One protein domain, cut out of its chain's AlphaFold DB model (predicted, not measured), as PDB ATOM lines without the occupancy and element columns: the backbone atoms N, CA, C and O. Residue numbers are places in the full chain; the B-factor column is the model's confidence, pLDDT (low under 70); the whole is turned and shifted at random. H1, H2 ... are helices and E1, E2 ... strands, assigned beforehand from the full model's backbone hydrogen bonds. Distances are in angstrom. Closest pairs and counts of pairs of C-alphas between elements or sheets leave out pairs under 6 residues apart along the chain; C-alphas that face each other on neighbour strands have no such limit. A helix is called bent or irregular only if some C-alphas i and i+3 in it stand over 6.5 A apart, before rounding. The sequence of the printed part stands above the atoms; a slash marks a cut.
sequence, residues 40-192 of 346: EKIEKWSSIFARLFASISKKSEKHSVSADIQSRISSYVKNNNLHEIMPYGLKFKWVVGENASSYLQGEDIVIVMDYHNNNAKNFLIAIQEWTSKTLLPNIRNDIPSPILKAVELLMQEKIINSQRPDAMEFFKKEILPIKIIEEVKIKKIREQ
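What this domain is: This is residues 40 to 192 of the 346 residues of an uncharacterized protein of Nitrosarchaeum sp (UniProt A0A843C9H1). A small, strongly twisted sheet of three strands is a wall with one bare face; H2 and H3 cover its other face, and the helical hairpin of H4 and H5 packs on H3 away from the sheet. H1 folds back along H2 at one end of the long axis, and H6 packs on H4 at the other. The printed part has 153 residues with six named helices and three named strands, in the order H1 H2 E1 E2 E3 H3 H4 H5 H6; the sheet order is E1 E3 E2, mixed, and the class is mostly helix. It is compact, with a radius of gyration of the C-alphas of 15.7 A, and elongated, spanning 49 by 31 by 27 A.

Where its parts are: H1, residues 40 to 52, begins with C-alpha 40 at (-44.752, 30.482, -23.908) and is 18.8 A long. H2, residues 58 to 79, is the longest helix, 31.4 A. The strands are E1, residues 89 to 94, 16.9 A; E2, residues 101 to 105; and E3, residues 108 to 113. H3, residues 119 to 134, is 21.6 A long and H4, residues 145 to 163, 26.5 A. H5, residues 165 to 181, is 23.2 A long, with a kink of 45 degrees near residue 172; it is irregular, but only just, with C-alphas 166 and 169 6.8 A apart. H6, residues 184 to 192, ends with C-alpha 192 at (-52.266, 10.716, -50.165).

How they stand to each other: H1 and H2 form a helical hairpin, closest at the C-alphas of Ser 47 and Ser 64, 4.5 A. H2 is on the sheet at a height of 7.8 A, over E1 and along the strands. E1 and E3 are parallel, with N 93 and O 111 2.8 A apart; E2 and E3 are an antiparallel hairpin, with N 110 and O 103 2.8 A apart. H3 is on the same face as H2, at a height of 8.7 A, over E3 and E2. H4, the hub, touches H2, H3, H5 and H6; its closest C-alphas to H3 are those of Glu 152 and Thr 131, 6.4 A. H4 and H6 touch at a steep tilt of 51 degrees, closest at the C-alphas of Ala 150 and Arg 190, 5.0 A. H5 touches H3, with the C-alphas of Ala 167 and Ala 120 5.1 A apart. Every O i to N i+4 pair is within hydrogen-bond range in H1, H2, H3, H4 and H6; in H5, 8 of 13 are.

The domain as a whole: The C-alphas of Ile 56 and Lys 185 are the farthest apart, 49.1 A. The printed part has no cut and no long link. Its mean pLDDT is 87.2; residue 43, residues 45 to 56 and residues 181 to 182 are under 70.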
ATOM      1  N   GLU A  40     -44.218  29.950 -22.648       70.38
ATOM      2  CA  GLU A  40     -44.752  30.482 -23.908       70.38
ATOM      3  C   GLU A  40     -45.356  31.889 -23.764       70.38
ATOM      4  O   GLU A  40     -45.360  32.684 -24.710       70.38
ATOM      5  N   LYS A  41     -45.868  32.222 -22.571       74.81
ATOM      6  CA  LYS A  41     -46.406  33.552 -22.282       74.81
ATOM      7  C   LYS A  41     -45.271  34.538 -22.076       74.81
ATOM      8  O   LYS A  41     -45.390  35.659 -22.561       74.81
ATOM      9  N   ILE A  42     -44.177  34.125 -21.429       72.81
ATOM     10  CA  ILE A  42     -42.972  34.953 -21.291       72.81
ATOM     11  C   ILE A  42     -42.457  35.347 -22.675       72.81
ATOM     12  O   ILE A  42     -42.260  36.531 -22.921       72.81
ATOM     13  N   GLU A  43     -42.320  34.391 -23.597       69.25
ATOM     14  CA  GLU A  43     -41.885  34.656 -24.978       69.25
ATOM     15  C   GLU A  43     -42.845  35.599 -25.720       69.25
ATOM     16  O   GLU A  43     -42.435  36.512 -26.438       69.25
ATOM     17  N   LYS A  44     -44.154  35.428 -25.514       71.81
ATOM     18  CA  LYS A  44     -45.156  36.313 -26.111       71.81
ATOM     19  C   LYS A  44     -45.032  37.745 -25.585       71.81
ATOM     20  O   LYS A  44     -45.029  38.682 -26.384       71.81
ATOM     21  N   TRP A  45     -44.911  37.927 -24.270       67.19
ATOM     22  CA  TRP A  45     -44.744  39.243 -23.650       67.19
ATOM     23  C   TRP A  45     -43.397  39.870 -23.986       67.19
ATOM     24  O   TRP A  45     -43.366  41.055 -24.305       67.19
ATOM     25  N   SER A  46     -42.309  39.097 -24.006       63.88
ATOM     26  CA  SER A  46     -41.004  39.594 -24.441       63.88
ATOM     27  C   SER A  46     -41.063  40.074 -25.890       63.88
ATOM     28  O   SER A  46     -40.507  41.125 -26.184       63.88
ATOM     29  N   SER A  47     -41.826  39.410 -26.769       56.38
ATOM     30  CA  SER A  47     -42.069  39.907 -28.130       56.38
ATOM     31  C   SER A  47     -42.839  41.236 -28.144       56.38
ATOM     32  O   SER A  47     -42.512  42.121 -28.929       56.38
ATOM     33  N   ILE A  48     -43.833  41.420 -27.267       67.56
ATOM     34  CA  ILE A  48     -44.612  42.667 -27.171       67.56
ATOM     35  C   ILE A  48     -43.719  43.804 -26.662       67.56
ATOM     36  O   ILE A  48     -43.679  44.867 -27.280       67.56
ATOM     37  N   PHE A  49     -42.954  43.567 -25.593       60.97
ATOM     38  CA  PHE A  49     -41.977  44.528 -25.080       60.97
ATOM     39  C   PHE A  49     -40.909  44.848 -26.130       60.97
ATOM     40  O   PHE A  49     -40.628  46.014 -26.389       60.97
ATOM     41  N   ALA A  50     -40.371  43.837 -26.809       58.44
ATOM     42  CA  ALA A  50     -39.376  44.030 -27.853       58.44
ATOM     43  C   ALA A  50     -39.931  44.799 -29.063       58.44
ATOM     44  O   ALA A  50     -39.183  45.584 -29.639       58.44
ATOM     45  N   ARG A  51     -41.221  44.648 -29.421       59.62
ATOM     46  CA  ARG A  51     -41.896  45.473 -30.448       59.62
ATOM     47  C   ARG A  51     -42.008  46.936 -30.047       59.62
ATOM     48  O   ARG A  51     -41.789  47.793 -30.896       59.62
ATOM     49  N   LEU A  52     -42.310  47.226 -28.780       62.03
ATOM     50  CA  LEU A  52     -42.383  48.605 -28.276       62.03
ATOM     51  C   LEU A  52     -41.035  49.331 -28.406       62.03
ATOM     52  O   LEU A  52     -41.007  50.526 -28.682       62.03
ATOM     53  N   PHE A  53     -39.926  48.596 -28.283       53.09
ATOM     54  CA  PHE A  53     -38.565  49.119 -28.446       53.09
ATOM     55  C   PHE A  53     -37.913  48.759 -29.794       53.09
ATOM     56  O   PHE A  53     -36.735  49.057 -30.008       53.09
ATOM     57  N   ALA A  54     -38.643  48.133 -30.725       53.53
ATOM     58  CA  ALA A  54     -38.081  47.658 -31.993       53.53
ATOM     59  C   ALA A  54     -37.584  48.814 -32.871       53.53
ATOM     60  O   ALA A  54     -36.594  48.654 -33.580       53.53
ATOM     61  N   SER A  55     -38.201  49.995 -32.764       54.41
ATOM     62  CA  SER A  55     -37.774  51.208 -33.475       54.41
ATOM     63  C   SER A  55     -36.423  51.763 -33.004       54.41
ATOM     64  O   SER A  55     -35.818  52.562 -33.712       54.41
ATOM     65  N   ILE A  56     -35.937  51.344 -31.829       61.94
ATOM     66  CA  ILE A  56     -34.738  51.900 -31.187       61.94
ATOM     67  C   ILE A  56     -33.500  51.034 -31.468       61.94
ATOM     68  O   ILE A  56     -32.374  51.529 -31.440       61.94
ATOM     69  N   SER A  57     -33.661  49.738 -31.771       76.31
ATOM     70  CA  SER A  57     -32.520  48.850 -32.023       76.31
ATOM     71  C   SER A  57     -32.848  47.649 -32.910       76.31
ATOM     72  O   SER A  57     -33.721  46.842 -32.585       76.31
ATOM     73  N   LYS A  58     -32.013  47.422 -33.937       78.62
ATOM     74  CA  LYS A  58     -32.027  46.208 -34.781       78.62
ATOM     75  C   LYS A  58     -31.882  44.911 -33.974       78.62
ATOM     76  O   LYS A  58     -32.350  43.858 -34.395       78.62
ATOM     77  N   LYS A  59     -31.222  44.961 -32.810       82.38
ATOM     78  CA  LYS A  59     -31.094  43.801 -31.914       82.38
ATOM     79  C   LYS A  59     -32.437  43.454 -31.265       82.38
ATOM     80  O   LYS A  59     -32.763  42.274 -31.164       82.38
ATOM     81  N   SER A  60     -33.214  44.468 -30.870       79.19
ATOM     82  CA  SER A  60     -34.562  44.293 -30.311       79.19
ATOM     83  C   SER A  60     -35.532  43.770 -31.365       79.19
ATOM     84  O   SER A  60     -36.292  42.848 -31.093       79.19
ATOM     85  N   GLU A  61     -35.457  44.295 -32.589       83.94
ATOM     86  CA  GLU A  61     -36.254  43.812 -33.721       83.94
ATOM     87  C   GLU A  61     -35.995  42.322 -34.000       83.94
ATOM     88  O   GLU A  61     -36.921  41.511 -33.973       83.94
ATOM     89  N   LYS A  62     -34.722  41.929 -34.151       89.00
ATOM     90  CA  LYS A  62     -34.317  40.525 -34.324       89.00
ATOM     91  C   LYS A  62     -34.801  39.633 -33.182       89.00
ATOM     92  O   LYS A  62     -35.321  38.548 -33.430       89.00
ATOM     93  N   HIS A  63     -34.670  40.090 -31.936       88.31
ATOM     94  CA  HIS A  63     -35.158  39.350 -30.774       88.31
ATOM     95  C   HIS A  63     -36.687  39.215 -30.771       88.31
ATOM     96  O   HIS A  63     -37.200  38.128 -30.521       88.31
ATOM     97  N   SER A  64     -37.416  40.282 -31.110       87.81
ATOM     98  CA  SER A  64     -38.873  40.253 -31.243       87.81
ATOM     99  C   SER A  64     -39.323  39.232 -32.283       87.81
ATOM    100  O   SER A  64     -40.324  38.551 -32.065       87.81
ATOM    101  N   VAL A  65     -38.635  39.154 -33.425       91.56
ATOM    102  CA  VAL A  65     -38.950  38.182 -34.477       91.56
ATOM    103  C   VAL A  65     -38.648  36.765 -33.999       91.56
ATOM    104  O   VAL A  65     -39.511  35.901 -34.125       91.56
ATOM    105  N   SER A  66     -37.485  36.532 -33.380       93.75
ATOM    106  CA  SER A  66     -37.150  35.232 -32.781       93.75
ATOM    107  C   SER A  66     -38.206  34.770 -31.775       93.75
ATOM    108  O   SER A  66     -38.710  33.656 -31.892       93.75
ATOM    109  N   ALA A  67     -38.587  35.637 -30.831       92.19
ATOM    110  CA  ALA A  67     -39.572  35.328 -29.799       92.19
ATOM    111  C   ALA A  67     -40.980  35.089 -30.378       92.19
ATOM    112  O   ALA A  67     -41.679  34.184 -29.930       92.19
ATOM    113  N   ASP A  68     -41.394  35.850 -31.403       93.19
ATOM    114  CA  ASP A  68     -42.672  35.624 -32.099       93.19
ATOM    115  C   ASP A  68     -42.701  34.257 -32.797       93.19
ATOM    116  O   ASP A  68     -43.695  33.541 -32.685       93.19
ATOM    117  N   ILE A  69     -41.622  33.868 -33.489       95.19
ATOM    118  CA  ILE A  69     -41.552  32.569 -34.174       95.19
ATOM    119  C   ILE A  69     -41.521  31.420 -33.154       95.19
ATOM    120  O   ILE A  69     -42.299  30.473 -33.286       95.19
ATOM    121  N   GLN A  70     -40.675  31.520 -32.123       95.12
ATOM    122  CA  GLN A  70     -40.555  30.519 -31.060       95.12
ATOM    123  C   GLN A  70     -41.895  30.311 -30.342       95.12
ATOM    124  O   GLN A  70     -42.398  29.189 -30.301       95.12
ATOM    125  N   SER A  71     -42.549  31.395 -29.913       94.69
ATOM    126  CA  SER A  71     -43.836  31.330 -29.212       94.69
ATOM    127  C   SER A  71     -44.924  30.662 -30.056       94.69
ATOM    128  O   SER A  71     -45.689  29.838 -29.548       94.69
ATOM    129  N   ARG A  72     -44.985  30.964 -31.361       95.06
ATOM    130  CA  ARG A  72     -45.928  30.339 -32.306       95.06
ATOM    131  C   ARG A  72     -45.706  28.835 -32.442       95.06
ATOM    132  O   ARG A  72     -46.666  28.068 -32.398       95.06
ATOM    133  N   ILE A  73     -44.456  28.410 -32.599       94.50
ATOM    134  CA  ILE A  73     -44.105  26.995 -32.778       94.50
ATOM    135  C   ILE A  73     -44.355  26.212 -31.494       94.50
ATOM    136  O   ILE A  73     -45.066  25.207 -31.524       94.50
ATOM    137  N   SER A  74     -43.873  26.716 -30.357       93.44
ATOM    138  CA  SER A  74     -44.111  26.123 -29.041       93.44
ATOM    139  C   SER A  74     -45.608  26.005 -28.744       93.44
ATOM    140  O   SER A  74     -46.079  24.955 -28.307       93.44
ATOM    141  N   SER A  75     -46.388  27.045 -29.063       93.62
ATOM    142  CA  SER A  75     -47.850  27.015 -28.927       93.62
ATOM    143  C   SER A  75     -48.488  25.959 -29.827       93.62
ATOM    144  O   SER A  75     -49.394  25.255 -29.386       93.62
ATOM    145  N   TYR A  76     -48.031  25.816 -31.074       94.62
ATOM    146  CA  TYR A  76     -48.544  24.794 -31.987       94.62
ATOM    147  C   TYR A  76     -48.260  23.378 -31.474       94.62
ATOM    148  O   TYR A  76     -49.175  22.555 -31.438       94.62
ATOM    149  N   VAL A  77     -47.027  23.100 -31.041       93.56
ATOM    150  CA  VAL A  77     -46.620  21.785 -30.514       93.56
ATOM    151  C   VAL A  77     -47.434  21.430 -29.269       93.56
ATOM    152  O   VAL A  77     -48.007  20.339 -29.210       93.56
ATOM    153  N   LYS A  78     -47.557  22.371 -28.322       92.00
ATOM    154  CA  LYS A  78     -48.322  22.204 -27.078       92.00
ATOM    155  C   LYS A  78     -49.808  21.974 -27.351       92.00
ATOM    156  O   LYS A  78     -50.378  20.996 -26.880       92.00
ATOM    157  N   ASN A  79     -50.439  22.826 -28.163       90.75
ATOM    158  CA  ASN A  79     -51.880  22.750 -28.427       90.75
ATOM    159  C   ASN A  79     -52.290  21.485 -29.198       90.75
ATOM    160  O   ASN A  79     -53.423  21.029 -29.055       90.75
ATOM    161  N   ASN A  80     -51.388  20.919 -30.002       88.75
ATOM    162  CA  ASN A  80     -51.650  19.705 -30.779       88.75
ATOM    163  C   ASN A  80     -51.074  18.430 -30.132       88.75
ATOM    164  O   ASN A  80     -51.215  17.347 -30.699       88.75
ATOM    165  N   ASN A  81     -50.472  18.529 -28.938       89.00
ATOM    166  CA  ASN A  81     -49.817  17.422 -28.228       89.00
ATOM    167  C   ASN A  81     -48.772  16.690 -29.091       89.00
ATOM    168  O   ASN A  81     -48.785  15.464 -29.197       89.00
ATOM    169  N   LEU A  82     -47.881  17.447 -29.735       90.69
ATOM    170  CA  LEU A  82     -46.880  16.914 -30.669       90.69
ATOM    171  C   LEU A  82     -45.499  16.700 -30.036       90.69
ATOM    172  O   LEU A  82     -44.548  16.448 -30.766       90.69
ATOM    173  N   HIS A  83     -45.373  16.767 -28.708       89.69
ATOM    174  CA  HIS A  83     -44.086  16.676 -28.003       89.69
ATOM    175  C   HIS A  83     -43.290  15.399 -28.320       89.69
ATOM    176  O   HIS A  83     -42.073  15.448 -28.394       89.69
ATOM    177  N   GLU A  84     -43.949  14.265 -28.570       89.12
ATOM    178  CA  GLU A  84     -43.248  13.024 -28.945       89.12
ATOM    179  C   GLU A  84     -42.837  12.984 -30.429       89.12
ATOM    180  O   GLU A  84     -41.928  12.251 -30.814       89.12
ATOM    181  N   ILE A  85     -43.511  13.757 -31.286       92.88
ATOM    182  CA  ILE A  85     -43.264  13.806 -32.738       92.88
ATOM    183  C   ILE A  85     -42.230  14.892 -33.072       92.88
ATOM    184  O   ILE A  85     -41.429  14.721 -33.992       92.88
ATOM    185  N   MET A  86     -42.266  16.006 -32.337       93.25
ATOM    186  CA  MET A  86     -41.428  17.195 -32.491       93.25
ATOM    187  C   MET A  86     -40.934  17.656 -31.108       93.25
ATOM    188  O   MET A  86     -41.485  18.607 -30.550       93.25
ATOM    189  N   PRO A  87     -39.943  16.960 -30.522       91.88
ATOM    190  CA  PRO A  87     -39.559  17.168 -29.125       91.88
ATOM    191  C   PRO A  87     -38.697  18.408 -28.890       91.88
ATOM    192  O   PRO A  87     -38.603  18.860 -27.753       91.88
ATOM    193  N   TYR A  88     -38.053  18.948 -29.927       93.56
ATOM    194  CA  TYR A  88     -37.050  19.992 -29.753       93.56
ATOM    195  C   TYR A  88     -37.644  21.397 -29.832       93.56
ATOM    196  O   TYR A  88     -38.452  21.713 -30.712       93.56
ATOM    197  N   GLY A  89     -37.171  22.263 -28.938       92.44
ATOM    198  CA  GLY A  89     -37.440  23.692 -28.962       92.44
ATOM    199  C   GLY A  89     -36.728  24.404 -30.113       92.44
ATOM    200  O   GLY A  89     -36.146  23.787 -31.014       92.44
ATOM    201  N   LEU A  90     -36.796  25.732 -30.105       94.62
ATOM    202  CA  LEU A  90     -36.271  26.566 -31.177       94.62
ATOM    203  C   LEU A  90     -35.495  27.759 -30.627       94.62
ATOM    204  O   LEU A  90     -36.013  28.542 -29.836       94.62
ATOM    205  N   LYS A  91     -34.279  27.946 -31.139       93.94
ATOM    206  CA  LYS A  91     -33.417  29.104 -30.889       93.94
ATOM    207  C   LYS A  91     -32.898  29.686 -32.198       93.94
ATOM    208  O   LYS A  91     -32.856  29.016 -33.225       93.94
ATOM    209  N   PHE A  92     -32.460  30.942 -32.151       93.81
ATOM    210  CA  PHE A  92     -31.998  31.682 -33.325       93.81
ATOM    211  C   PHE A  92     -30.594  32.248 -33.147       93.81
ATOM    212  O   PHE A  92     -30.249  32.776 -32.089       93.81
ATOM    213  N   LYS A  93     -29.828  32.230 -34.237       92.81
ATOM    214  CA  LYS A  93     -28.567  32.948 -34.406       92.81
ATOM    215  C   LYS A  93     -28.606  33.710 -35.733       92.81
ATOM    216  O   LYS A  93     -28.599  33.121 -36.805       92.81
ATOM    217  N   TRP A  94     -28.639  35.036 -35.661       91.94
ATOM    218  CA  TRP A  94     -28.733  35.889 -36.847       91.94
ATOM    219  C   TRP A  94     -27.348  36.165 -37.440       91.94
ATOM    220  O   TRP A  94     -26.547  36.839 -36.787       91.94
ATOM    221  N   VAL A  95     -27.083  35.700 -38.662       90.44
ATOM    222  CA  VAL A  95     -25.788  35.862 -39.354       90.44
ATOM    223  C   VAL A  95     -26.017  36.391 -40.768       90.44
ATOM    224  O   VAL A  95     -26.886  35.904 -41.477       90.44
ATOM    225  N   VAL A  96     -25.271  37.426 -41.157       86.00
ATOM    226  CA  VAL A  96     -25.456  38.124 -42.440       86.00
ATOM    227  C   VAL A  96     -24.833  37.321 -43.580       86.00
ATOM    228  O   VAL A  96     -23.678  36.921 -43.466       86.00
ATOM    229  N   GLY A  97     -25.562  37.148 -44.688       77.38
ATOM    230  CA  GLY A  97     -25.036  36.541 -45.917       77.38
ATOM    231  C   GLY A  97     -24.824  35.024 -45.873       77.38
ATOM    232  O   GLY A  97     -24.253  34.470 -46.810       77.38
ATOM    233  N   GLU A  98     -25.276  34.345 -44.817       77.12
ATOM    234  CA  GLU A  98     -25.246  32.884 -44.730       77.12
ATOM    235  C   GLU A  98     -26.578  32.273 -45.174       77.12
ATOM    236  O   GLU A  98     -27.661  32.770 -44.850       77.12
ATOM    237  N   ASN A  99     -26.493  31.149 -45.891       85.69
ATOM    238  CA  ASN A  99     -27.659  30.312 -46.141       85.69
ATOM    239  C   ASN A  99     -28.192  29.764 -44.817       85.69
ATOM    240  O   ASN A  99     -27.425  29.453 -43.902       85.69
ATOM    241  N   ALA A 100     -29.512  29.614 -44.741       88.44
ATOM    242  CA  ALA A 100     -30.147  29.061 -43.561       88.44
ATOM    243  C   ALA A 100     -29.600  27.657 -43.258       88.44
ATOM    244  O   ALA A 100     -29.440  26.829 -44.156       88.44
ATOM    245  N   SER A 101     -29.286  27.415 -41.991       91.38
ATOM    246  CA  SER A 101     -28.838  26.117 -41.504       91.38
ATOM    247  C   SER A 101     -29.297  25.894 -40.069       91.38
ATOM    248  O   SER A 101     -29.689  26.825 -39.361       91.38
ATOM    249  N   SER A 102     -29.255  24.642 -39.628       92.88
ATOM    250  CA  SER A 102     -29.759  24.254 -38.317       92.88
ATOM    251  C   SER A 102     -28.946  23.125 -37.689       92.88
ATOM    252  O   SER A 102     -28.502  22.191 -38.365       92.88
ATOM    253  N   TYR A 103     -28.768  23.200 -36.370       93.81
ATOM    254  CA  TYR A 103     -28.113  22.164 -35.570       93.81
ATOM    255  C   TYR A 103     -28.787  22.006 -34.206       93.81
ATOM    256  O   TYR A 103     -29.416  22.933 -33.700       93.81
ATOM    257  N   LEU A 104     -28.662  20.816 -33.617       93.44
ATOM    258  CA  LEU A 104     -29.167  20.526 -32.277       93.44
ATOM    259  C   LEU A 104     -28.181  21.055 -31.227       93.44
ATOM    260  O   LEU A 104     -26.985  20.768 -31.296       93.44
ATOM    261  N   GLN A 105     -28.683  21.798 -30.246       93.56
ATOM    262  CA  GLN A 105     -27.934  22.250 -29.079       93.56
ATOM    263  C   GLN A 105     -28.768  22.009 -27.816       93.56
ATOM    264  O   GLN A 105     -29.663  22.785 -27.487       93.56
ATOM    265  N   GLY A 106     -28.455  20.936 -27.087       91.25
ATOM    266  CA  GLY A 106     -29.280  20.497 -25.960       91.25
ATOM    267  C   GLY A 106     -30.652  20.034 -26.450       91.25
ATOM    268  O   GLY A 106     -30.723  19.193 -27.341       91.25
ATOM    269  N   GLU A 107     -31.722  20.604 -25.898       91.19
ATOM    270  CA  GLU A 107     -33.111  20.314 -26.290       91.19
ATOM    271  C   GLU A 107     -33.661  21.285 -27.349       91.19
ATOM    272  O   GLU A 107     -34.840  21.225 -27.689       91.19
ATOM    273  N   ASP A 108     -32.824  22.170 -27.899       93.81
ATOM    274  CA  ASP A 108     -33.238  23.176 -28.876       93.81
ATOM    275  C   ASP A 108     -32.561  22.977 -30.233       93.81
ATOM    276  O   ASP A 108     -31.359  22.716 -30.324       93.81
ATOM    277  N   ILE A 109     -33.313  23.200 -31.312       95.75
ATOM    278  CA  ILE A 109     -32.735  23.424 -32.637       95.75
ATOM    279  C   ILE A 109     -32.325  24.890 -32.743       95.75
ATOM    280  O   ILE A 109     -33.158  25.788 -32.633       95.75
ATOM    281  N   VAL A 110     -31.041  25.142 -32.989       95.94
ATOM    282  CA  VAL A 110     -30.524  26.482 -33.266       95.94
ATOM    283  C   VAL A 110     -30.534  26.709 -34.769       95.94
ATOM    284  O   VAL A 110     -29.819  26.029 -35.504       95.94
ATOM    285  N   ILE A 111     -31.320  27.684 -35.217       95.38
ATOM    286  CA  ILE A 111     -31.362  28.120 -36.612       95.38
ATOM    287  C   ILE A 111     -30.400  29.281 -36.803       95.38
ATOM    288  O   ILE A 111     -30.532  30.328 -36.164       95.38
ATOM    289  N   VAL A 112     -29.449  29.094 -37.712       94.19
ATOM    290  CA  VAL A 112     -28.563  30.141 -38.207       94.19
ATOM    291  C   VAL A 112     -29.145  30.661 -39.511       94.19
ATOM    292  O   VAL A 112     -29.289  29.895 -40.459       94.19
ATOM    293  N   MET A 113     -29.526  31.937 -39.561       93.06
ATOM    294  CA  MET A 113     -30.117  32.525 -40.766       93.06
ATOM    295  C   MET A 113     -29.878  34.030 -40.866       93.06
ATOM    296  O   MET A 113     -29.714  34.716 -39.849       93.06
ATOM    297  N   ASP A 114     -29.913  34.543 -42.095       91.56
ATOM    298  CA  ASP A 114     -29.943  35.979 -42.342       91.56
ATOM    299  C   ASP A 114     -31.323  36.568 -42.026       91.56
ATOM    300  O   ASP A 114     -32.367  35.919 -42.134       91.56
ATOM    301  N   TYR A 115     -31.318  37.820 -41.585       90.00
ATOM    302  CA  TYR A 115     -32.523  38.550 -41.247       90.00
ATOM    303  C   TYR A 115     -33.147  39.172 -42.495       90.00
ATOM    304  O   TYR A 115     -32.515  39.975 -43.180       90.00
ATOM    305  N   HIS A 116     -34.429  38.901 -42.729       88.94
ATOM    306  CA  HIS A 116     -35.218  39.620 -43.722       88.94
ATOM    307  C   HIS A 116     -36.183  40.603 -43.063       88.94
ATOM    308  O   HIS A 116     -36.827  40.289 -42.070       88.94
ATOM    309  N   ASN A 117     -36.402  41.756 -43.695       86.00
ATOM    310  CA  ASN A 117     -37.439  42.703 -43.258       86.00
ATOM    311  C   ASN A 117     -38.863  42.122 -43.395       86.00
ATOM    312  O   ASN A 117     -39.817  42.643 -42.823       86.00
ATOM    313  N   ASN A 118     -39.027  41.052 -44.180       89.38
ATOM    314  CA  ASN A 118     -40.290  40.340 -44.304       89.38
ATOM    315  C   ASN A 118     -40.368  39.220 -43.252       89.38
ATOM    316  O   ASN A 118     -39.779  38.149 -43.412       89.38
ATOM    317  N   ASN A 119     -41.170  39.451 -42.213       90.38
ATOM    318  CA  ASN A 119     -41.384  38.491 -41.129       90.38
ATOM    319  C   ASN A 119     -42.013  37.165 -41.584       90.38
ATOM    320  O   ASN A 119     -41.753  36.139 -40.957       90.38
ATOM    321  N   ALA A 120     -42.799  37.155 -42.667       91.12
ATOM    322  CA  ALA A 120     -43.306  35.913 -43.245       91.12
ATOM    323  C   ALA A 120     -42.157  35.080 -43.829       91.12
ATOM    324  O   ALA A 120     -42.093  33.883 -43.570       91.12
ATOM    325  N   LYS A 121     -41.192  35.708 -44.520       91.12
ATOM    326  CA  LYS A 121     -39.986  35.009 -45.006       91.12
ATOM    327  C   LYS A 121     -39.152  34.451 -43.856       91.12
ATOM    328  O   LYS A 121     -38.783  33.283 -43.908       91.12
ATOM    329  N   ASN A 122     -38.930  35.242 -42.800       93.25
ATOM    330  CA  ASN A 122     -38.216  34.759 -41.615       93.25
ATOM    331  C   ASN A 122     -38.905  33.533 -41.002       93.25
ATOM    332  O   ASN A 122     -38.255  32.535 -40.708       93.25
ATOM    333  N   PHE A 123     -40.232  33.596 -40.845       95.19
ATOM    334  CA  PHE A 123     -41.022  32.495 -40.299       95.19
ATOM    335  C   PHE A 123     -40.934  31.237 -41.171       95.19
ATOM    336  O   PHE A 123     -40.745  30.146 -40.647       95.19
ATOM    337  N   LEU A 124     -41.038  31.373 -42.495       93.94
ATOM    338  CA  LEU A 124     -41.008  30.233 -43.411       93.94
ATOM    339  C   LEU A 124     -39.655  29.524 -43.426       93.94
ATOM    340  O   LEU A 124     -39.624  28.304 -43.297       93.94
ATOM    341  N   ILE A 125     -38.556  30.278 -43.512       93.19
ATOM    342  CA  ILE A 125     -37.199  29.719 -43.438       93.19
ATOM    343  C   ILE A 125     -37.009  28.995 -42.102       93.19
ATOM    344  O   ILE A 125     -36.557  27.852 -42.071       93.19
ATOM    345  N   ALA A 126     -37.428  29.627 -41.000       95.25
ATOM    346  CA  ALA A 126     -37.326  29.031 -39.677       95.25
ATOM    347  C   ALA A 126     -38.113  27.716 -39.569       95.25
ATOM    348  O   ALA A 126     -37.601  26.723 -39.064       95.25
ATOM    349  N   ILE A 127     -39.348  27.678 -40.079       95.56
ATOM    350  CA  ILE A 127     -40.194  26.479 -40.060       95.56
ATOM    351  C   ILE A 127     -39.613  25.355 -40.913       95.56
ATOM    352  O   ILE A 127     -39.675  24.195 -40.501       95.56
ATOM    353  N   GLN A 128     -39.045  25.670 -42.077       93.12
ATOM    354  CA  GLN A 128     -38.403  24.676 -42.935       93.12
ATOM    355  C   GLN A 128     -37.220  24.019 -42.228       93.12
ATOM    356  O   GLN A 128     -37.191  22.793 -42.095       93.12
ATOM    357  N   GLU A 129     -36.298  24.834 -41.720       94.44
ATOM    358  CA  GLU A 129     -35.113  24.365 -41.005       94.44
ATOM    359  C   GLU A 129     -35.493  23.589 -39.741       94.44
ATOM    360  O   GLU A 129     -35.057  22.452 -39.558       94.44
ATOM    361  N   TRP A 130     -36.384  24.141 -38.913       95.38
ATOM    362  CA  TRP A 130     -36.836  23.499 -37.680       95.38
ATOM    363  C   TRP A 130     -37.504  22.147 -37.946       95.38
ATOM    364  O   TRP A 130     -37.089  21.135 -37.378       95.38
ATOM    365  N   THR A 131     -38.481  22.095 -38.864       94.56
ATOM    366  CA  THR A 131     -39.205  20.851 -39.192       94.56
ATOM    367  C   THR A 131     -38.242  19.779 -39.704       94.56
ATOM    368  O   THR A 131     -38.367  18.613 -39.329       94.56
ATOM    369  N   SER A 132     -37.234  20.178 -40.488       91.81
ATOM    370  CA  SER A 132     -36.225  19.264 -41.037       91.81
ATOM    371  C   SER A 132     -35.306  18.624 -39.994       91.81
ATOM    372  O   SER A 132     -34.620  17.647 -40.287       91.81
ATOM    373  N   LYS A 133     -35.260  19.157 -38.771       92.12
ATOM    374  CA  LYS A 133     -34.450  18.596 -37.680       92.12
ATOM    375  C   LYS A 133     -35.290  17.971 -36.583       92.12
ATOM    376  O   LYS A 133     -34.848  17.009 -35.963       92.12
ATOM    377  N   THR A 134     -36.485  18.503 -36.341       93.06
ATOM    378  CA  THR A 134     -37.309  18.073 -35.212       93.06
ATOM    379  C   THR A 134     -38.300  16.969 -35.543       93.06
ATOM    380  O   THR A 134     -38.747  16.308 -34.615       93.06
ATOM    381  N   LEU A 135     -38.714  16.800 -36.801       94.69
ATOM    382  CA  LEU A 135     -39.757  15.834 -37.135       94.69
ATOM    383  C   LEU A 135     -39.205  14.408 -37.041       94.69
ATOM    384  O   LEU A 135     -38.315  14.043 -37.812       94.69
ATOM    385  N   LEU A 136     -39.791  13.605 -36.146       94.56
ATOM    386  CA  LEU A 136     -39.499  12.179 -35.963       94.56
ATOM    387  C   LEU A 136     -37.990  11.900 -35.795       94.56
ATOM    388  O   LEU A 136     -37.422  11.081 -36.523       94.56
ATOM    389  N   PRO A 137     -37.308  12.567 -34.846       91.94
ATOM    390  CA  PRO A 137     -35.849  12.670 -34.852       91.94
ATOM    391  C   PRO A 137     -35.152  11.314 -34.678       91.94
ATOM    392  O   PRO A 137     -34.093  11.092 -35.258       91.94
ATOM    393  N   ASN A 138     -35.779  10.383 -33.954       90.69
ATOM    394  CA  ASN A 138     -35.221   9.060 -33.654       90.69
ATOM    395  C   ASN A 138     -35.246   8.085 -34.840       90.69
ATOM    396  O   ASN A 138     -34.544   7.079 -34.817       90.69
ATOM    397  N   ILE A 139     -36.072   8.356 -35.852       94.00
ATOM    398  CA  ILE A 139     -36.317   7.432 -36.973       94.00
ATOM    399  C   ILE A 139     -36.155   8.106 -38.332       94.00
ATOM    400  O   ILE A 139     -36.363   7.485 -39.368       94.00
ATOM    401  N   ARG A 140     -35.831   9.400 -38.348       93.69
ATOM    402  CA  ARG A 140     -35.787  10.229 -39.551       93.69
ATOM    403  C   ARG A 140     -34.932   9.609 -40.656       93.69
ATOM    404  O   ARG A 140     -35.347   9.593 -41.809       93.69
ATOM    405  N   ASN A 141     -33.761   9.090 -40.289       92.75
ATOM    406  CA  ASN A 141     -32.813   8.471 -41.219       92.75
ATOM    407  C   ASN A 141     -33.279   7.097 -41.730       92.75
ATOM    408  O   ASN A 141     -32.679   6.546 -42.650       92.75
ATOM    409  N   ASP A 142     -34.343   6.545 -41.146       95.50
ATOM    410  CA  ASP A 142     -34.935   5.261 -41.511       95.50
ATOM    411  C   ASP A 142     -36.244   5.407 -42.298       95.50
ATOM    412  O   ASP A 142     -36.792   4.410 -42.767       95.50
ATOM    413  N   ILE A 143     -36.740   6.635 -42.483       95.19
ATOM    414  CA  ILE A 143     -37.895   6.915 -43.338       95.19
ATOM    415  C   ILE A 143     -37.398   7.168 -44.770       95.19
ATOM    416  O   ILE A 143     -36.587   8.074 -44.977       95.19
ATOM    417  N   PRO A 144     -37.934   6.463 -45.785       93.19
ATOM    418  CA  PRO A 144     -37.603   6.717 -47.179       93.19
ATOM    419  C   PRO A 144     -37.806   8.186 -47.556       93.19
ATOM    420  O   PRO A 144     -38.872   8.764 -47.319       93.19
ATOM    421  N   SER A 145     -36.794   8.779 -48.193       91.44
ATOM    422  CA  SER A 145     -36.713  10.223 -48.466       91.44
ATOM    423  C   SER A 145     -37.987  10.841 -49.081       91.44
ATOM    424  O   SER A 145     -38.449  11.861 -48.561       91.44
ATOM    425  N   PRO A 146     -38.648  10.237 -50.096       90.94
ATOM    426  CA  PRO A 146     -39.882  10.802 -50.650       90.94
ATOM    427  C   PRO A 146     -41.035  10.878 -49.641       90.94
ATOM    428  O   PRO A 146     -41.828  11.818 -49.682       90.94
ATOM    429  N   ILE A 147     -41.126   9.901 -48.731       93.62
ATOM    430  CA  ILE A 147     -42.146   9.868 -47.680       93.62
ATOM    431  C   ILE A 147     -41.836  10.954 -46.658       93.62
ATOM    432  O   ILE A 147     -42.703  11.778 -46.378       93.62
ATOM    433  N   LEU A 148     -40.597  11.007 -46.162       94.12
ATOM    434  CA  LEU A 148     -40.169  12.002 -45.181       94.12
ATOM    435  C   LEU A 148     -40.438  13.430 -45.671       94.12
ATOM    436  O   LEU A 148     -41.106  14.194 -44.977       94.12
ATOM    437  N   LYS A 149     -40.013  13.763 -46.897       92.62
ATOM    438  CA  LYS A 149     -40.251  15.084 -47.502       92.62
ATOM    439  C   LYS A 149     -41.744  15.420 -47.592       92.62
ATOM    440  O   LYS A 149     -42.140  16.551 -47.328       92.62
ATOM    441  N   ALA A 150     -42.591  14.457 -47.953       93.19
ATOM    442  CA  ALA A 150     -44.032  14.685 -48.041       93.19
ATOM    443  C   ALA A 150     -44.674  14.925 -46.658       93.19
ATOM    444  O   ALA A 150     -45.540  15.793 -46.538       93.19
ATOM    445  N   VAL A 151     -44.215  14.216 -45.617       95.19
ATOM    446  CA  VAL A 151     -44.629  14.452 -44.222       95.19
ATOM    447  C   VAL A 151     -44.195  15.844 -43.760       95.19
ATOM    448  O   VAL A 151     -45.001  16.576 -43.190       95.19
ATOM    449  N   GLU A 152     -42.951  16.240 -44.037       94.44
ATOM    450  CA  GLU A 152     -42.433  17.569 -43.697       94.44
ATOM    451  C   GLU A 152     -43.245  18.684 -44.337       94.44
ATOM    452  O   GLU A 152     -43.652  19.609 -43.644       94.44
ATOM    453  N   LEU A 153     -43.511  18.592 -45.643       93.75
ATOM    454  CA  LEU A 153     -44.280  19.605 -46.362       93.75
ATOM    455  C   LEU A 153     -45.694  19.753 -45.797       93.75
ATOM    456  O   LEU A 153     -46.170  20.877 -45.643       93.75
ATOM    457  N   LEU A 154     -46.357  18.642 -45.460       94.62
ATOM    458  CA  LEU A 154     -47.675  18.695 -44.830       94.62
ATOM    459  C   LEU A 154     -47.604  19.306 -43.420       94.62
ATOM    460  O   LEU A 154     -48.433  20.148 -43.080       94.62
ATOM    461  N   MET A 155     -46.609  18.939 -42.608       95.62
ATOM    462  CA  MET A 155     -46.433  19.531 -41.277       95.62
ATOM    463  C   MET A 155     -46.140  21.031 -41.344       95.62
ATOM    464  O   MET A 155     -46.752  21.804 -40.607       95.62
ATOM    465  N   GLN A 156     -45.264  21.458 -42.257       95.25
ATOM    466  CA  GLN A 156     -44.984  22.872 -42.510       95.25
ATOM    467  C   GLN A 156     -46.270  23.607 -42.899       95.25
ATOM    468  O   GLN A 156     -46.596  24.619 -42.281       95.25
ATOM    469  N   GLU A 157     -47.046  23.076 -43.852       95.00
ATOM    470  CA  GLU A 157     -48.323  23.670 -44.257       95.00
ATOM    471  C   GLU A 157     -49.280  23.814 -43.068       95.00
ATOM    472  O   GLU A 157     -49.862  24.880 -42.872       95.00
ATOM    473  N   LYS A 158     -49.410  22.789 -42.223       94.25
ATOM    474  CA  LYS A 158     -50.290  22.845 -41.047       94.25
ATOM    475  C   LYS A 158     -49.841  23.891 -40.026       94.25
ATOM    476  O   LYS A 158     -50.679  24.663 -39.549       94.25
ATOM    477  N   ILE A 159     -48.540  23.975 -39.733       95.62
ATOM    478  CA  ILE A 159     -47.996  24.981 -38.810       95.62
ATOM    479  C   ILE A 159     -48.213  26.387 -39.373       95.62
ATOM    480  O   ILE A 159     -48.709  27.259 -38.661       95.62
ATOM    481  N   ILE A 160     -47.915  26.610 -40.656       96.19
ATOM    482  CA  ILE A 160     -48.105  27.909 -41.317       96.19
ATOM    483  C   ILE A 160     -49.588  28.290 -41.319       96.19
ATOM    484  O   ILE A 160     -49.932  29.398 -40.918       96.19
ATOM    485  N   ASN A 161     -50.481  27.371 -41.689       94.56
ATOM    486  CA  ASN A 161     -51.918  27.634 -41.734       94.56
ATOM    487  C   ASN A 161     -52.487  28.012 -40.362       94.56
ATOM    488  O   ASN A 161     -53.422  28.800 -40.273       94.56
ATOM    489  N   SER A 162     -51.951  27.422 -39.292       94.50
ATOM    490  CA  SER A 162     -52.407  27.673 -37.927       94.50
ATOM    491  C   SER A 162     -51.786  28.933 -37.324       94.50
ATOM    492  O   SER A 162     -52.475  29.700 -36.655       94.50
ATOM    493  N   GLN A 163     -50.485  29.139 -37.534       95.12
ATOM    494  CA  GLN A 163     -49.702  30.122 -36.793       95.12
ATOM    495  C   GLN A 163     -49.359  31.368 -37.598       95.12
ATOM    496  O   GLN A 163     -49.144  32.417 -36.995       95.12
ATOM    497  N   ARG A 164     -49.289  31.292 -38.928       94.19
ATOM    498  CA  ARG A 164     -49.011  32.448 -39.786       94.19
ATOM    499  C   ARG A 164     -49.740  32.356 -41.136       94.19
ATOM    500  O   ARG A 164     -49.088  32.176 -42.167       94.19
ATOM    501  N   PRO A 165     -51.086  32.455 -41.149       93.38
ATOM    502  CA  PRO A 165     -51.886  32.265 -42.363       93.38
ATOM    503  C   PRO A 165     -51.520  33.223 -43.505       93.38
ATOM    504  O   PRO A 165     -51.623  32.857 -44.671       93.38
ATOM    505  N   ASP A 166     -51.042  34.426 -43.184       91.31
ATOM    506  CA  ASP A 166     -50.520  35.421 -44.128       91.31
ATOM    507  C   ASP A 166     -49.300  34.921 -44.921       91.31
ATOM    508  O   ASP A 166     -49.107  35.311 -46.070       91.31
ATOM    509  N   ALA A 167     -48.505  34.006 -44.358       93.25
ATOM    510  CA  ALA A 167     -47.365  33.396 -45.043       93.25
ATOM    511  C   ALA A 167     -47.762  32.224 -45.966       93.25
ATOM    512  O   ALA A 167     -46.931  31.731 -46.732       93.25
ATOM    513  N   MET A 168     -49.020  31.769 -45.916       93.12
ATOM    514  CA  MET A 168     -49.485  30.593 -46.657       93.12
ATOM    515  C   MET A 168     -49.442  30.793 -48.172       93.12
ATOM    516  O   MET A 168     -49.058  29.888 -48.912       93.12
ATOM    517  N   GLU A 169     -49.838  31.974 -48.646       89.75
ATOM    518  CA  GLU A 169     -49.840  32.271 -50.078       89.75
ATOM    519  C   GLU A 169     -48.421  32.202 -50.653       89.75
ATOM    520  O   GLU A 169     -48.195  31.552 -51.673       89.75
ATOM    521  N   PHE A 170     -47.459  32.797 -49.944       89.19
ATOM    522  CA  PHE A 170     -46.048  32.734 -50.302       89.19
ATOM    523  C   PHE A 170     -45.532  31.289 -50.284       89.19
ATOM    524  O   PHE A 170     -44.903  30.845 -51.243       89.19
ATOM    525  N   PHE A 171     -45.855  30.512 -49.242       91.56
ATOM    526  CA  PHE A 171     -45.477  29.098 -49.167       91.56
ATOM    527  C   PHE A 171     -45.992  28.300 -50.372       91.56
ATOM    528  O   PHE A 171     -45.230  27.568 -51.002       91.56
ATOM    529  N   LYS A 172     -47.262  28.476 -50.747       89.06
ATOM    530  CA  LYS A 172     -47.886  27.742 -51.859       89.06
ATOM    531  C   LYS A 172     -47.381  28.153 -53.236       89.06
ATOM    532  O   LYS A 172     -47.367  27.312 -54.129       89.06
ATOM    533  N   LYS A 173     -47.004  29.419 -53.420       86.19
ATOM    534  CA  LYS A 173     -46.567  29.944 -54.721       86.19
ATOM    535  C   LYS A 173     -45.069  29.805 -54.955       86.19
ATOM    536  O   LYS A 173     -44.669  29.509 -56.073       86.19
ATOM    537  N   GLU A 174     -44.256  30.009 -53.924       83.56
ATOM    538  CA  GLU A 174     -42.803  30.121 -54.089       83.56
ATOM    539  C   GLU A 174     -42.046  28.905 -53.553       83.56
ATOM    540  O   GLU A 174     -41.039  28.515 -54.129       83.56
ATOM    541  N   ILE A 175     -42.528  28.262 -52.485       82.94
ATOM    542  CA  ILE A 175     -41.794  27.171 -51.825       82.94
ATOM    543  C   ILE A 175     -42.278  25.802 -52.299       82.94
ATOM    544  O   ILE A 175     -41.490  24.963 -52.741       82.94
ATOM    545  N   LEU A 176     -43.583  25.563 -52.185       83.25
ATOM    546  CA  LEU A 176     -44.193  24.265 -52.439       83.25
ATOM    547  C   LEU A 176     -43.950  23.764 -53.875       83.25
ATOM    548  O   LEU A 176     -43.595  22.594 -54.021       83.25
ATOM    549  N   PRO A 177     -44.061  24.597 -54.934       81.00
ATOM    550  CA  PRO A 177     -43.837  24.137 -56.298       81.00
ATOM    551  C   PRO A 177     -42.397  23.681 -56.512       81.00
ATOM    552  O   PRO A 177     -42.204  22.614 -57.074       81.00
ATOM    553  N   ILE A 178     -41.400  24.405 -55.993       77.88
ATOM    554  CA  ILE A 178     -39.986  24.004 -56.094       77.88
ATOM    555  C   ILE A 178     -39.788  22.616 -55.468       77.88
ATOM    556  O   ILE A 178     -39.218  21.723 -56.082       77.88
ATOM    557  N   LYS A 179     -40.357  22.387 -54.279       73.62
ATOM    558  CA  LYS A 179     -40.208  21.120 -53.545       73.62
ATOM    559  C   LYS A 179     -40.997  19.943 -54.135       73.62
ATOM    560  O   LYS A 179     -40.620  18.798 -53.902       73.62
ATOM    561  N   ILE A 180     -42.099  20.199 -54.847       70.50
ATOM    562  CA  ILE A 180     -42.964  19.160 -55.438       70.50
ATOM    563  C   ILE A 180     -42.596  18.862 -56.899       70.50
ATOM    564  O   ILE A 180     -42.688  17.709 -57.322       70.50
ATOM    565  N   ILE A 181     -42.203  19.873 -57.680       57.66
ATOM    566  CA  ILE A 181     -41.901  19.740 -59.117       57.66
ATOM    567  C   ILE A 181     -40.646  18.889 -59.344       57.66
ATOM    568  O   ILE A 181     -40.567  18.188 -60.349       57.66
ATOM    569  N   GLU A 182     -39.707  18.880 -58.398       58.72
ATOM    570  CA  GLU A 182     -38.462  18.116 -58.514       58.72
ATOM    571  C   GLU A 182     -38.671  16.585 -58.475       58.72
ATOM    572  O   GLU A 182     -37.841  15.852 -59.009       58.72
ATOM    573  N   GLU A 183     -39.780  16.064 -57.919       70.50
ATOM    574  CA  GLU A 183     -39.999  14.613 -57.795       70.50
ATOM    575  C   GLU A 183     -41.486  14.194 -57.862       70.50
ATOM    576  O   GLU A 183     -42.238  14.298 -56.889       70.50
ATOM    577  N   VAL A 184     -41.903  13.570 -58.975       79.06
ATOM    578  CA  VAL A 184     -43.271  13.030 -59.193       79.06
ATOM    579  C   VAL A 184     -43.758  12.134 -58.038       79.06
ATOM    580  O   VAL A 184     -44.948  12.119 -57.711       79.06
ATOM    581  N   LYS A 185     -42.844  11.399 -57.391       82.50
ATOM    582  CA  LYS A 185     -43.161  10.528 -56.249       82.50
ATOM    583  C   LYS A 185     -43.638  11.319 -55.027       82.50
ATOM    584  O   LYS A 185     -44.611  10.906 -54.402       82.50
ATOM    585  N   ILE A 186     -43.007  12.456 -54.720       86.56
ATOM    586  CA  ILE A 186     -43.376  13.302 -53.574       86.56
ATOM    587  C   ILE A 186     -44.785  13.847 -53.766       86.56
ATOM    588  O   ILE A 186     -45.582  13.784 -52.836       86.56
ATOM    589  N   LYS A 187     -45.125  14.310 -54.976       85.88
ATOM    590  CA  LYS A 187     -46.468  14.822 -55.285       85.88
ATOM    591  C   LYS A 187     -47.561  13.805 -54.949       85.88
ATOM    592  O   LYS A 187     -48.496  14.126 -54.224       85.88
ATOM    593  N   LYS A 188     -47.415  12.566 -55.429       87.69
ATOM    594  CA  LYS A 188     -48.403  11.501 -55.202       87.69
ATOM    595  C   LYS A 188     -48.549  11.160 -53.716       87.69
ATOM    596  O   LYS A 188     -49.665  11.022 -53.224       87.69
ATOM    597  N   ILE A 189     -47.431  11.048 -52.997       90.44
ATOM    598  CA  ILE A 189     -47.442  10.763 -51.554       90.44
ATOM    599  C   ILE A 189     -48.057  11.941 -50.781       90.44
ATOM    600  O   ILE A 189     -48.839  11.745 -49.855       90.44
ATOM    601  N   ARG A 190     -47.759  13.180 -51.186       90.25
ATOM    602  CA  ARG A 190     -48.322  14.394 -50.589       90.25
ATOM    603  C   ARG A 190     -49.842  14.440 -50.741       90.25
ATOM    604  O   ARG A 190     -50.514  14.734 -49.756       90.25
ATOM    605  N   GLU A 191     -50.368  14.103 -51.918       89.19
ATOM    606  CA  GLU A 191     -51.812  13.992 -52.159       89.19
ATOM    607  C   GLU A 191     -52.446  12.913 -51.264       89.19
ATOM    608  O   GLU A 191     -53.487  13.152 -50.655       89.19
ATOM    609  N   GLN A 192     -51.804  11.747 -51.108       90.94
ATOM    610  CA  GLN A 192     -52.266  10.716 -50.165       90.94
ATOM    611  C   GLN A 192     -52.322  11.252 -48.728       90.94
ATOM    612  O   GLN A 192     -53.317  11.050 -48.028       90.94
TER     613      GLN A 192